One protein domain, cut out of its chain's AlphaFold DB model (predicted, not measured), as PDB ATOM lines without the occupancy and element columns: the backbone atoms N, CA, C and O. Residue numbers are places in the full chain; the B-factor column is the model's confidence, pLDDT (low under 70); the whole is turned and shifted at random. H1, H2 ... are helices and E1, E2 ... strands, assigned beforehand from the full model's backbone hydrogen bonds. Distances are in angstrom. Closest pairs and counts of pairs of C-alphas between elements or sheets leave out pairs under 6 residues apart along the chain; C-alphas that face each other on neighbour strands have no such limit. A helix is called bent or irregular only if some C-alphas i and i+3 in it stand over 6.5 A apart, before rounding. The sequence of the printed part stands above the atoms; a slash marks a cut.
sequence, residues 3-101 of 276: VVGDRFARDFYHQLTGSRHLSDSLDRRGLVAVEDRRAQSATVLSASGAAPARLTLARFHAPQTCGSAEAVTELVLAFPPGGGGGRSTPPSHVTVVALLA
ATOM      1  N   VAL A   3     190.175 176.150 138.495       88.69
ATOM      2  CA  VAL A   3     190.202 176.113 137.030       88.69
ATOM      3  C   VAL A   3     190.967 177.341 136.551       88.69
ATOM      4  O   VAL A   3     190.649 178.455 136.954       88.69
ATOM      5  N   VAL A   4     191.983 177.145 135.715       88.62
ATOM      6  CA  VAL A   4     192.796 178.233 135.147       88.62
ATOM      7  C   VAL A   4     192.303 178.519 133.734       88.62
ATOM      8  O   VAL A   4     192.060 177.576 132.978       88.62
ATOM      9  N   GLY A   5     192.131 179.798 133.397       91.12
ATOM     10  CA  GLY A   5     191.821 180.230 132.038       91.12
ATOM     11  C   GLY A   5     190.914 181.449 131.973       91.12
ATOM     12  O   GLY A   5     189.764 181.397 132.414       91.12
ATOM     13  N   ASP A   6     191.379 182.508 131.308       92.00
ATOM     14  CA  ASP A   6     190.639 183.770 131.158       92.00
ATOM     15  C   ASP A   6     189.281 183.577 130.486       92.00
ATOM     16  O   ASP A   6     188.270 184.159 130.886       92.00
ATOM     17  N   ARG A   7     189.241 182.722 129.456       93.88
ATOM     18  CA  ARG A   7     187.999 182.404 128.750       93.88
ATOM     19  C   ARG A   7     187.001 181.723 129.677       93.88
ATOM     20  O   ARG A   7     185.857 182.157 129.737       93.88
ATOM     21  N   PHE A   8     187.435 180.689 130.399       92.38
ATOM     22  CA  PHE A   8     186.568 179.984 131.337       92.38
ATOM     23  C   PHE A   8     186.067 180.931 132.429       92.38
ATOM     24  O   PHE A   8     184.866 180.993 132.670       92.38
ATOM     25  N   ALA A   9     186.962 181.709 133.043       94.12
ATOM     26  CA  ALA A   9     186.618 182.655 134.096       94.12
ATOM     27  C   ALA A   9     185.562 183.668 133.629       94.12
ATOM     28  O   ALA A   9     184.524 183.819 134.274       94.12
ATOM     29  N   ARG A  10     185.774 184.305 132.472       95.38
ATOM     30  CA  ARG A  10     184.837 185.285 131.906       95.38
ATOM     31  C   ARG A  10     183.488 184.665 131.551       95.38
ATOM     32  O   ARG A  10     182.452 185.224 131.909       95.38
ATOM     33  N   ASP A  11     183.495 183.538 130.843       94.75
ATOM     34  CA  ASP A  11     182.269 182.893 130.371       94.75
ATOM     35  C   ASP A  11     181.443 182.385 131.571       94.75
ATOM     36  O   ASP A  11     180.225 182.573 131.624       94.75
ATOM     37  N   PHE A  12     182.111 181.838 132.593       94.06
ATOM     38  CA  PHE A  12     181.468 181.355 133.812       94.06
ATOM     39  C   PHE A  12     180.948 182.490 134.704       94.06
ATOM     40  O   PHE A  12     179.822 182.427 135.198       94.06
ATOM     41  N   TYR A  13     181.706 183.580 134.856       95.44
ATOM     42  CA  TYR A  13     181.237 184.777 135.559       95.44
ATOM     43  C   TYR A  13     179.987 185.368 134.901       95.44
ATOM     44  O   TYR A  13     179.023 185.712 135.594       95.44
ATOM     45  N   HIS A  14     179.961 185.424 133.565       94.88
ATOM     46  CA  HIS A  14     178.782 185.856 132.821       94.88
ATOM     47  C   HIS A  14     177.590 184.930 133.059       94.88
ATOM     48  O   HIS A  14     176.481 185.421 133.274       94.88
ATOM     49  N   GLN A  15     177.803 183.616 133.073       92.81
ATOM     50  CA  GLN A  15     176.741 182.651 133.352       92.81
ATOM     51  C   GLN A  15     176.119 182.846 134.745       92.81
ATOM     52  O   GLN A  15     174.903 182.700 134.888       92.81
ATOM     53  N   LEU A  16     176.932 183.178 135.753       92.31
ATOM     54  CA  LEU A  16     176.470 183.368 137.131       92.31
ATOM     55  C   LEU A  16     175.812 184.734 137.366       92.31
ATOM     56  O   LEU A  16     174.827 184.821 138.094       92.31
ATOM     57  N   THR A  17     176.339 185.802 136.762       93.31
ATOM     58  CA  THR A  17     175.947 187.187 137.094       93.31
ATOM     59  C   THR A  17     175.159 187.905 136.001       93.31
ATOM     60  O   THR A  17     174.543 188.933 136.267       93.31
ATOM     61  N   GLY A  18     175.210 187.421 134.758       92.94
ATOM     62  CA  GLY A  18     174.758 188.160 133.578       92.94
ATOM     63  C   GLY A  18     175.742 189.235 133.085       92.94
ATOM     64  O   GLY A  18     175.543 189.764 131.996       92.94
ATOM     65  N   SER A  19     176.824 189.521 133.820       91.50
ATOM     66  CA  SER A  19     177.803 190.566 133.493       91.50
ATOM     67  C   SER A  19     179.014 190.027 132.728       91.50
ATOM     68  O   SER A  19     179.490 188.926 132.984       91.50
ATOM     69  N   ARG A  20     179.565 190.832 131.813       93.38
ATOM     70  CA  ARG A  20     180.811 190.525 131.079       93.38
ATOM     71  C   ARG A  20     182.040 191.262 131.629       93.38
ATOM     72  O   ARG A  20     183.136 191.068 131.114       93.38
ATOM     73  N   HIS A  21     181.875 192.049 132.691       93.88
ATOM     74  CA  HIS A  21     182.895 192.943 133.263       93.88
ATOM     75  C   HIS A  21     183.792 192.268 134.313       93.88
ATOM     76  O   HIS A  21     184.124 192.867 135.339       93.88
ATOM     77  N   LEU A  22     184.159 190.998 134.102       94.88
ATOM     78  CA  LEU A  22     185.009 190.291 135.061       94.88
ATOM     79  C   LEU A  22     186.383 190.965 135.187       94.88
ATOM     80  O   LEU A  22     186.815 191.222 136.305       94.88
ATOM     81  N   SER A  23     187.035 191.282 134.063       92.44
ATOM     82  CA  SER A  23     188.367 191.905 134.046       92.44
ATOM     83  C   SER A  23     188.384 193.220 134.827       92.44
ATOM     84  O   SER A  23     189.138 193.336 135.784       92.44
ATOM     85  N   ASP A  24     187.447 194.133 134.539       93.00
ATOM     86  CA  ASP A  24     187.318 195.413 135.255       93.00
ATOM     87  C   ASP A  24     187.127 195.223 136.770       93.00
ATOM     88  O   ASP A  24     187.579 196.027 137.589       93.00
ATOM     89  N   SER A  25     186.417 194.161 137.159       92.88
ATOM     90  CA  SER A  25     186.166 193.842 138.565       92.88
ATOM     91  C   SER A  25     187.419 193.296 139.254       92.88
ATOM     92  O   SER A  25     187.702 193.668 140.397       92.88
ATOM     93  N   LEU A  26     188.178 192.442 138.561       93.81
ATOM     94  CA  LEU A  26     189.438 191.880 139.049       93.81
ATOM     95  C   LEU A  26     190.538 192.938 139.140       93.81
ATOM     96  O   LEU A  26     191.258 192.947 140.135       93.81
ATOM     97  N   ASP A  27     190.607 193.880 138.203       90.44
ATOM     98  CA  ASP A  27     191.578 194.981 138.242       90.44
ATOM     99  C   ASP A  27     191.394 195.872 139.478       90.44
ATOM    100  O   ASP A  27     192.356 196.409 140.025       90.44
ATOM    101  N   ARG A  28     190.154 196.002 139.966       91.12
ATOM    102  CA  ARG A  28     189.836 196.825 141.142       91.12
ATOM    103  C   ARG A  28     190.034 196.110 142.475       91.12
ATOM    104  O   ARG A  28     190.281 196.782 143.472       91.12
ATOM    105  N   ARG A  29     189.811 194.791 142.542       89.19
ATOM    106  CA  ARG A  29     189.690 194.062 143.826       89.19
ATOM    107  C   ARG A  29     190.566 192.817 143.944       89.19
ATOM    108  O   ARG A  29     190.617 192.244 145.025       89.19
ATOM    109  N   GLY A  30     191.221 192.368 142.872       89.81
ATOM    110  CA  GLY A  30     192.046 191.150 142.825       89.81
ATOM    111  C   GLY A  30     191.278 189.830 142.995       89.81
ATOM    112  O   GLY A  30     191.736 188.792 142.520       89.81
ATOM    113  N   LEU A  31     190.102 189.876 143.627       94.50
ATOM    114  CA  LEU A  31     189.218 188.762 143.929       94.50
ATOM    115  C   LEU A  31     187.753 189.198 143.798       94.50
ATOM    116  O   LEU A  31     187.342 190.235 144.324       94.50
ATOM    117  N   VAL A  32     186.942 188.373 143.141       95.75
ATOM    118  CA  VAL A  32     185.488 188.544 143.042       95.75
ATOM    119  C   VAL A  32     184.808 187.245 143.448       95.75
ATOM    120  O   VAL A  32     185.108 186.197 142.893       95.75
ATOM    121  N   ALA A  33     183.877 187.302 144.397       95.50
ATOM    122  CA  ALA A  33     183.131 186.139 144.869       95.50
ATOM    123  C   ALA A  33     181.667 186.229 144.419       95.50
ATOM    124  O   ALA A  33     181.037 187.278 144.561       95.50
ATOM    125  N   VAL A  34     181.133 185.138 143.871       95.06
ATOM    126  CA  VAL A  34     179.766 185.053 143.350       95.06
ATOM    127  C   VAL A  34     179.112 183.774 143.854       95.06
ATOM    128  O   VAL A  34     179.559 182.671 143.534       95.06
ATOM    129  N   GLU A  35     178.054 183.919 144.648       91.88
ATOM    130  CA  GLU A  35     177.220 182.791 145.068       91.88
ATOM    131  C   GLU A  35     176.448 182.225 143.878       91.88
ATOM    132  O   GLU A  35     175.863 182.970 143.083       91.88
ATOM    133  N   ASP A  36     176.395 180.899 143.777       86.00
ATOM    134  CA  ASP A  36     175.586 180.258 142.749       86.00
ATOM    135  C   ASP A  36     174.142 180.063 143.222       86.00
ATOM    136  O   ASP A  36     173.772 179.055 143.825       86.00
ATOM    137  N   ARG A  37     173.288 181.029 142.879       83.19
ATOM    138  CA  ARG A  37     171.852 180.985 143.196       83.19
ATOM    139  C   ARG A  37     171.095 179.868 142.474       83.19
ATOM    140  O   ARG A  37     169.968 179.568 142.855       83.19
ATOM    141  N   ARG A  38     171.672 179.273 141.425       80.94
ATOM    142  CA  ARG A  38     171.046 178.175 140.671       80.94
ATOM    143  C   ARG A  38     171.407 176.800 141.230       80.94
ATOM    144  O   ARG A  38     170.829 175.820 140.768       80.94
ATOM    145  N   ALA A  39     172.322 176.732 142.203       79.44
ATOM    146  CA  ALA A  39     172.806 175.496 142.812       79.44
ATOM    147  C   ALA A  39     173.179 174.434 141.761       79.44
ATOM    148  O   ALA A  39     172.700 173.296 141.811       79.44
ATOM    149  N   GLN A  40     174.005 174.826 140.786       87.12
ATOM    150  CA  GLN A  40     174.450 173.973 139.692       87.12
ATOM    151  C   GLN A  40     174.977 172.647 140.236       87.12
ATOM    152  O   GLN A  40     175.789 172.596 141.167       87.12
ATOM    153  N   SER A  41     174.505 171.556 139.637       88.00
ATOM    154  CA  SER A  41     174.982 170.224 139.968       88.00
ATOM    155  C   SER A  41     176.429 170.055 139.520       88.00
ATOM    156  O   SER A  41     176.851 170.531 138.463       88.00
ATOM    157  N   ALA A  42     177.191 169.339 140.333       89.31
ATOM    158  CA  ALA A  42     178.541 168.925 140.022       89.31
ATOM    159  C   ALA A  42     178.720 167.452 140.386       89.31
ATOM    160  O   ALA A  42     178.052 166.928 141.277       89.31
ATOM    161  N   THR A  43     179.655 166.785 139.722       88.56
ATOM    162  CA  THR A  43     180.177 165.499 140.184       88.56
ATOM    163  C   THR A  43     181.660 165.648 140.462       88.56
ATOM    164  O   THR A  43     182.403 166.069 139.579       88.56
ATOM    165  N   VAL A  44     182.086 165.301 141.673       89.12
ATOM    166  CA  VAL A  44     183.492 165.270 142.080       89.12
ATOM    167  C   VAL A  44     183.999 163.840 141.965       89.12
ATOM    168  O   VAL A  44     183.466 162.929 142.589       89.12
ATOM    169  N   LEU A  45     185.017 163.646 141.144       88.50
ATOM    170  CA  LEU A  45     185.707 162.395 140.893       88.50
ATOM    171  C   LEU A  45     186.973 162.339 141.748       88.50
ATOM    172  O   LEU A  45     187.749 163.295 141.797       88.50
ATOM    173  N   SER A  46     187.180 161.204 142.404       86.62
ATOM    174  CA  SER A  46     188.368 160.898 143.198       86.62
ATOM    175  C   SER A  46     188.674 159.400 143.129       86.62
ATOM    176  O   SER A  46     187.882 158.622 142.591       86.62
ATOM    177  N   ALA A  47     189.793 158.976 143.717       81.88
ATOM    178  CA  ALA A  47     190.108 157.555 143.878       81.88
ATOM    179  C   ALA A  47     189.017 156.782 144.652       81.88
ATOM    180  O   ALA A  47     188.823 155.592 144.420       81.88
ATOM    181  N   SER A  48     188.268 157.463 145.528       78.81
ATOM    182  CA  SER A  48     187.147 156.889 146.285       78.81
ATOM    183  C   SER A  48     185.870 156.720 145.454       78.81
ATOM    184  O   SER A  48     184.886 156.165 145.940       78.81
ATOM    185  N   GLY A  49     185.860 157.204 144.210       81.19
ATOM    186  CA  GLY A  49     184.714 157.155 143.313       81.19
ATOM    187  C   GLY A  49     184.190 158.538 142.938       81.19
ATOM    188  O   GLY A  49     184.873 159.558 143.059       81.19
ATOM    189  N   ALA A  50     182.948 158.555 142.460       84.50
ATOM    190  CA  ALA A  50     182.235 159.768 142.096       84.50
ATOM    191  C   ALA A  50     181.256 160.179 143.204       84.50
ATOM    192  O   ALA A  50     180.423 159.377 143.636       84.50
ATOM    193  N   ALA A  51     181.345 161.432 143.643       85.00
ATOM    194  CA  ALA A  51     180.462 162.033 144.632       85.00
ATOM    195  C   ALA A  51     179.634 163.158 143.994       85.00
ATOM    196  O   ALA A  51     180.210 164.087 143.416       85.00
ATOM    197  N   PRO A  52     178.295 163.122 144.097       86.19
ATOM    198  CA  PRO A  52     177.477 164.258 143.701       86.19
ATOM    199  C   PRO A  52     177.758 165.444 144.628       86.19
ATOM    200  O   PRO A  52     177.893 165.284 145.841       86.19
ATOM    201  N   ALA A  53     177.815 166.637 144.058       87.56
ATOM    202  CA  ALA A  53     178.017 167.886 144.770       87.56
ATOM    203  C   ALA A  53     177.178 169.004 144.139       87.56
ATOM    204  O   ALA A  53     176.575 168.842 143.075       87.56
ATOM    205  N   ARG A  54     177.125 170.149 144.809       90.12
ATOM    206  CA  ARG A  54     176.489 171.369 144.307       90.12
ATOM    207  C   ARG A  54     177.458 172.524 144.425       90.12
ATOM    208  O   ARG A  54     178.137 172.644 145.444       90.12
ATOM    209  N   LEU A  55     177.515 173.364 143.402       92.19
ATOM    210  CA  LEU A  55     178.243 174.618 143.482       92.19
ATOM    211  C   LEU A  55     177.529 175.554 144.455       92.19
ATOM    212  O   LEU A  55     176.320 175.752 144.358       92.19
ATOM    213  N   THR A  56     178.279 176.101 145.407       92.69
ATOM    214  CA  THR A  56     177.766 177.093 146.363       92.69
ATOM    215  C   THR A  56     178.363 178.466 146.107       92.69
ATOM    216  O   THR A  56     177.663 179.473 146.186       92.69
ATOM    217  N   LEU A  57     179.647 178.511 145.756       94.44
ATOM    218  CA  LEU A  57     180.386 179.748 145.555       94.44
ATOM    219  C   LEU A  57     181.430 179.568 144.450       94.44
ATOM    220  O   LEU A  57     182.144 178.565 144.414       94.44
ATOM    221  N   ALA A  58     181.545 180.566 143.580       94.88
ATOM    222  CA  ALA A  58     182.662 180.720 142.659       94.88
ATOM    223  C   ALA A  58     183.461 181.970 143.040       94.88
ATOM    224  O   ALA A  58     182.897 183.056 143.174       94.88
ATOM    225  N   ARG A  59     184.773 181.829 143.219       95.75
ATOM    226  CA  ARG A  59     185.692 182.946 143.441       95.75
ATOM    227  C   ARG A  59     186.607 183.082 142.237       95.75
ATOM    228  O   ARG A  59     187.218 182.113 141.807       95.75
ATOM    229  N   PHE A  60     186.690 184.277 141.686       95.81
ATOM    230  CA  PHE A  60     187.518 184.608 140.541       95.81
ATOM    231  C   PHE A  60     188.705 185.413 141.040       95.81
ATOM    232  O   PHE A  60     188.521 186.423 141.716       95.81
ATOM    233  N   HIS A  61     189.899 184.958 140.703       95.25
ATOM    234  CA  HIS A  61     191.171 185.506 141.138       95.25
ATOM    235  C   HIS A  61     191.901 186.103 139.938       95.25
ATOM    236  O   HIS A  61     191.940 185.493 138.864       95.25
ATOM    237  N   ALA A  62     192.485 187.285 140.117       92.25
ATOM    238  CA  ALA A  62     193.321 187.895 139.092       92.25
ATOM    239  C   ALA A  62     194.597 187.053 138.856       92.25
ATOM    240  O   ALA A  62     195.096 186.435 139.796       92.25
ATOM    241  N   PRO A  63     195.169 187.036 137.639       87.88
ATOM    242  CA  PRO A  63     196.345 186.215 137.327       87.88
ATOM    243  C   PRO A  63     197.485 186.354 138.353       87.88
ATOM    244  O   PRO A  63     197.990 185.370 138.905       87.88
ATOM    245  N   GLN A  64     197.810 187.605 138.689       83.81
ATOM    246  CA  GLN A  64     198.892 187.968 139.599       83.81
ATOM    247  C   GLN A  64     198.711 187.466 141.038       83.81
ATOM    248  O   GLN A  64     199.706 187.346 141.748       83.81
ATOM    249  N   THR A  65     197.489 187.153 141.485       86.88
ATOM    250  CA  THR A  65     197.272 186.692 142.865       86.88
ATOM    251  C   THR A  65     197.610 185.213 143.029       86.88
ATOM    252  O   THR A  65     198.128 184.824 144.069       86.88
ATOM    253  N   CYS A  66     197.405 184.391 141.995       84.88
ATOM    254  CA  CYS A  66     197.580 182.935 142.066       84.88
ATOM    255  C   CYS A  66     198.907 182.412 141.489       84.88
ATOM    256  O   CYS A  66     199.061 181.204 141.290       84.88
ATOM    257  N   GLY A  67     199.847 183.300 141.139       79.06
ATOM    258  CA  GLY A  67     201.082 182.917 140.441       79.06
ATOM    259  C   GLY A  67     200.829 182.303 139.054       79.06
ATOM    260  O   GLY A  67     201.614 181.474 138.589       79.06
ATOM    261  N   SER A  68     199.719 182.686 138.417       83.44
ATOM    262  CA  SER A  68     199.271 182.223 137.102       83.44
ATOM    263  C   SER A  68     199.387 183.358 136.080       83.44
ATOM    264  O   SER A  68     199.288 184.529 136.431       83.44
ATOM    265  N   ALA A  69     199.598 183.024 134.805       86.56
ATOM    266  CA  ALA A  69     199.535 184.012 133.723       86.56
ATOM    267  C   ALA A  69     198.086 184.375 133.345       86.56
ATOM    268  O   ALA A  69     197.852 185.416 132.744       86.56
ATOM    269  N   GLU A  70     197.131 183.526 133.725       91.00
ATOM    270  CA  GLU A  70     195.701 183.651 133.430       91.00
ATOM    271  C   GLU A  70     194.889 183.708 134.729       91.00
ATOM    272  O   GLU A  70     195.344 183.243 135.782       91.00
ATOM    273  N   ALA A  71     193.666 184.230 134.648       92.25
ATOM    274  CA  ALA A  71     192.724 184.266 135.755       92.25
ATOM    275  C   ALA A  71     192.403 182.853 136.259       92.25
ATOM    276  O   ALA A  71     192.375 181.875 135.501       92.25
ATOM    277  N   VAL A  72     192.125 182.755 137.559       93.06
ATOM    278  CA  VAL A  72     191.817 181.484 138.216       93.06
ATOM    279  C   VAL A  72     190.426 181.535 138.819       93.06
ATOM    280  O   VAL A  72     190.106 182.413 139.612       93.06
ATOM    281  N   THR A  73     189.606 180.545 138.493       93.38
ATOM    282  CA  THR A  73     188.304 180.330 139.116       93.38
ATOM    283  C   THR A  73     188.417 179.242 140.178       93.38
ATOM    284  O   THR A  73     188.676 178.080 139.871       93.38
ATOM    285  N   GLU A  74     188.186 179.596 141.434       93.31
ATOM    286  CA  GLU A  74     187.989 178.671 142.541       93.31
ATOM    287  C   GLU A  74     186.501 178.326 142.675       93.31
ATOM    288  O   GLU A  74     185.651 179.184 142.899       93.31
ATOM    289  N   LEU A  75     186.189 177.043 142.564       92.12
ATOM    290  CA  LEU A  75     184.865 176.475 142.746       92.12
ATOM    291  C   LEU A  75     184.774 175.849 144.142       92.12
ATOM    292  O   LEU A  75     185.554 174.947 144.489       92.12
ATOM    293  N   VAL A  76     183.807 176.322 144.925       91.81
ATOM    294  CA  VAL A  76     183.462 175.812 146.253       91.81
ATOM    295  C   VAL A  76     182.213 174.955 146.118       91.81
ATOM    296  O   VAL A  76     181.162 175.419 145.673       91.81
ATOM    297  N   LEU A  77     182.350 173.684 146.477       90.38
ATOM    298  CA  LEU A  77     181.307 172.684 146.315       90.38
ATOM    299  C   LEU A  77     180.829 172.190 147.680       90.38
ATOM    300  O   LEU A  77     181.639 171.948 148.572       90.38
ATOM    301  N   ALA A  78     179.523 171.984 147.813       89.12
ATOM    302  CA  ALA A  78     178.913 171.317 148.953       89.12
ATOM    303  C   ALA A  78     178.451 169.908 148.571       89.12
ATOM    304  O   ALA A  78     177.813 169.705 147.534       89.12
ATOM    305  N   PHE A  79     178.741 168.940 149.436       86.06
ATOM    306  CA  PHE A  79     178.246 167.574 149.310       86.06
ATOM    307  C   PHE A  79     176.899 167.447 150.043       86.06
ATOM    308  O   PHE A  79     176.772 167.945 151.163       86.06
ATOM    309  N   PRO A  80     175.875 166.821 149.438       75.88
ATOM    310  CA  PRO A  80     174.570 166.682 150.068       75.88
ATOM    311  C   PRO A  80     174.648 165.782 151.320       75.88
ATOM    312  O   PRO A  80     175.229 164.694 151.250       75.88
ATOM    313  N   PRO A  81     174.050 166.191 152.456       65.56
ATOM    314  CA  PRO A  81     174.042 165.390 153.678       65.56
ATOM    315  C   PRO A  81     173.234 164.098 153.491       65.56
ATOM    316  O   PRO A  81     172.181 164.101 152.856       65.56
ATOM    317  N   GLY A  82     173.730 162.982 154.034       58.84
ATOM    318  CA  GLY A  82     173.022 161.692 154.057       58.84
ATOM    319  C   GLY A  82     172.865 160.972 152.707       58.84
ATOM    320  O   GLY A  82     172.226 159.925 152.652       58.84
ATOM    321  N   GLY A  83     173.431 161.494 151.615       51.12
ATOM    322  CA  GLY A  83     173.357 160.852 150.299       51.12
ATOM    323  C   GLY A  83     174.253 159.613 150.177       51.12
ATOM    324  O   GLY A  83     175.260 159.482 150.875       51.12
ATOM    325  N   GLY A  84     173.955 158.737 149.207       48.84
ATOM    326  CA  GLY A  84     174.737 157.528 148.876       48.84
ATOM    327  C   GLY A  84     176.224 157.752 148.530       48.84
ATOM    328  O   GLY A  84     176.943 156.795 148.264       48.84
ATOM    329  N   GLY A  85     176.702 159.000 148.569       50.47
ATOM    330  CA  GLY A  85     178.098 159.408 148.427       50.47
ATOM    331  C   GLY A  85     178.897 159.481 149.734       50.47
ATOM    332  O   GLY A  85     180.043 159.913 149.684       50.47
ATOM    333  N   GLY A  86     178.367 159.068 150.892       55.94
ATOM    334  CA  GLY A  86     179.112 159.124 152.167       55.94
ATOM    335  C   GLY A  86     180.465 158.388 152.158       55.94
ATOM    336  O   GLY A  86     181.379 158.787 152.870       55.94
ATOM    337  N   ARG A  87     180.626 157.359 151.310       62.38
ATOM    338  CA  ARG A  87     181.914 156.667 151.078       62.38
ATOM    339  C   ARG A  87     182.727 157.230 149.906       62.38
ATOM    340  O   ARG A  87     183.939 157.062 149.886       62.38
ATOM    341  N   SER A  88     182.070 157.878 148.948       72.31
ATOM    342  CA  SER A  88     182.702 158.425 147.737       72.31
ATOM    343  C   SER A  88     183.132 159.881 147.895       72.31
ATOM    344  O   SER A  88     183.845 160.401 147.042       72.31
ATOM    345  N   THR A  89     182.667 160.554 148.954       78.38
ATOM    346  CA  THR A  89     183.057 161.927 149.272       78.38
ATOM    347  C   THR A  89     184.558 161.933 149.539       78.38
ATOM    348  O   THR A  89     185.014 161.216 150.434       78.38
ATOM    349  N   PRO A  90     185.338 162.692 148.758       78.56
ATOM    350  CA  PRO A  90     186.776 162.734 148.943       78.56
ATOM    351  C   PRO A  90     187.108 163.311 150.327       78.56
ATOM    352  O   PRO A  90     186.494 164.308 150.726       78.56
ATOM    353  N   PRO A  91     188.071 162.730 151.064       78.44
ATOM    354  CA  PRO A  91     188.576 163.367 152.270       78.44
ATOM    355  C   PRO A  91     189.270 164.689 151.923       78.44
ATOM    356  O   PRO A  91     189.626 164.952 150.771       78.44
ATOM    357  N   SER A  92     189.480 165.538 152.927       74.75
ATOM    358  CA  SER A  92     190.240 166.773 152.744       74.75
ATOM    359  C   SER A  92     191.634 166.481 152.172       74.75
ATOM    360  O   SER A  92     192.255 165.478 152.514       74.75
ATOM    361  N   HIS A  93     192.140 167.392 151.335       74.88
ATOM    362  CA  HIS A  93     193.497 167.358 150.767       74.88
ATOM    363  C   HIS A  93     193.807 166.218 149.786       74.88
ATOM    364  O   HIS A  93     194.978 165.985 149.491       74.88
ATOM    365  N   VAL A  94     192.800 165.544 149.230       80.25
ATOM    366  CA  VAL A  94     193.023 164.641 148.091       80.25
ATOM    367  C   VAL A  94     192.874 165.369 146.766       80.25
ATOM    368  O   VAL A  94     192.093 166.314 146.632       80.25
ATOM    369  N   THR A  95     193.597 164.882 145.763       81.75
ATOM    370  CA  THR A  95     193.383 165.295 144.383       81.75
ATOM    371  C   THR A  95     191.985 164.888 143.930       81.75
ATOM    372  O   THR A  95     191.568 163.739 144.090       81.75
ATOM    373  N   VAL A  96     191.273 165.833 143.326       87.94
ATOM    374  CA  VAL A  96     189.949 165.613 142.750       87.94
ATOM    375  C   VAL A  96     189.888 166.191 141.347       87.94
ATOM    376  O   VAL A  96     190.678 167.060 140.988       87.94
ATOM    377  N   VAL A  97     188.917 165.727 140.571       89.75
ATOM    378  CA  VAL A  97     188.484 166.364 139.326       89.75
ATOM    379  C   VAL A  97     186.979 166.537 139.401       89.75
ATOM    380  O   VAL A  97     186.281 165.640 139.845       89.75
ATOM    381  N   ALA A  98     186.442 167.669 138.977       89.38
ATOM    382  CA  ALA A  98     185.021 167.949 139.044       89.38
ATOM    383  C   ALA A  98     184.451 168.289 137.677       89.38
ATOM    384  O   ALA A  98     185.092 168.942 136.854       89.38
ATOM    385  N   LEU A  99     183.211 167.864 137.488       88.12
ATOM    386  CA  LEU A  99     182.444 168.024 136.269       88.12
ATOM    387  C   LEU A  99     181.179 168.807 136.602       88.12
ATOM    388  O   LEU A  99     180.367 168.347 137.405       88.12
ATOM    389  N   LEU A 100     181.035 169.993 136.015       87.19
ATOM    390  CA  LEU A 100     179.881 170.870 136.218       87.19
ATOM    391  C   LEU A 100     178.770 170.538 135.223       87.19
ATOM    392  O   LEU A 100     179.045 170.340 134.043       87.19
ATOM    393  N   ALA A 101     177.523 170.524 135.696       80.62
ATOM    394  CA  ALA A 101     176.319 170.330 134.886       80.62
ATOM    395  C   ALA A 101     176.319 169.053 134.016       80.62
ATOM    396  O   ALA A 101     175.649 168.991 132.987       80.62
TER     397      ALA A 101
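Overview. This is residues 3 to 101 of the 276 residues of an uncharacterized protein of Acidobacteria bacterium 13_1_40CM_3_65_5 (UniProt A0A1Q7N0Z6). A long, strongly twisted sheet is built along one bent strand, E3: E1 and E4 line its later part, while E2 pairs with its first part and has E5 on its other side. H1 crosses one face over E1, E3 and E4, H2 sits at that same end of the sheet, and the long link of residues 79 to 96 reaches out toward the other end. The printed part has 99 residues, with two named helices, H1 and H2, followed along the chain by five named strands, E1 to E5; the sheet is branched, its neighbour pairs E1 and E3, E2 and E3, E2 and E5, and E3 and E4 each antiparallel, and the class is mixed, helices and strands. The whole is compact, with a radius of gyration of the C-alphas of 14.5 A, yet only just elongated, spanning 42 by 28 by 18 A.

Arrangement. Residues 3 to 4 pair antiparallel with residues 72 to 73 of E4, residues 72 to 78. H1, residues 6 to 17, is on the sheet at a height over the sheet of 9.6 A and runs across the strands, at 87 degrees on the local plane to E3, residues 49 to 61; the closest C-alphas of H1 and E4 are those of Ala 9 and Thr 73, 5.8 A. With its residues 9 to 14 alone H1 touches H2, residues 22 to 29, about perpendicular at 89 degrees; Arg 10 and Leu 22 have their closest C-alphas, 5.9 A apart. H2 only grazes the sheet. Every O i to N i+4 pair is within hydrogen-bond range in H1, and 3 of 4 in H2. E1, residues 31 to 35, is antiparallel to E3, with N 34 and O 58 at 2.8 A. E2, residues 41 to 46, lies on the same one side of E3 as E1, and forms a hairpin with E3, with N 44 and O 51 at 2.8 A. E3 bends by 79 degrees at residue 52. E4 lies on the other side of E3 in a second hairpin, with N 74 and O 59 at 2.7 A. E5, residues 97 to 100, is antiparallel to E2, with N 45 and O 97 at 2.7 A; it is apart from E1. E2, E3 and E4 are a meander, each strand the antiparallel neighbour of the one before, and with E5, the antiparallel neighbour of E2, a Greek key.

Along the chain. H1 begins at C-alpha 6, (190.639, 183.770, 131.158), and measures 16.2 A from first to last C-alpha; H2 measures 10.6 A. E1 measures 13.4 A, E2 16.6 A, E3 29.2 A and E4 19.6 A. E3 begins at C-alpha 49, (184.714, 157.155, 143.313). E5, 10.2 A long, ends at C-alpha 100, (179.881, 170.870, 136.218).

Size, cuts and confidence. The two C-alphas farthest apart are those of Arg 28 and Gly 84, 42.8 A. The printed part has no cut. The link from E4 to E5, 18 residues, is long. Mean pLDDT of the printed part is 86.4, and residues 81 to 87 are under 70.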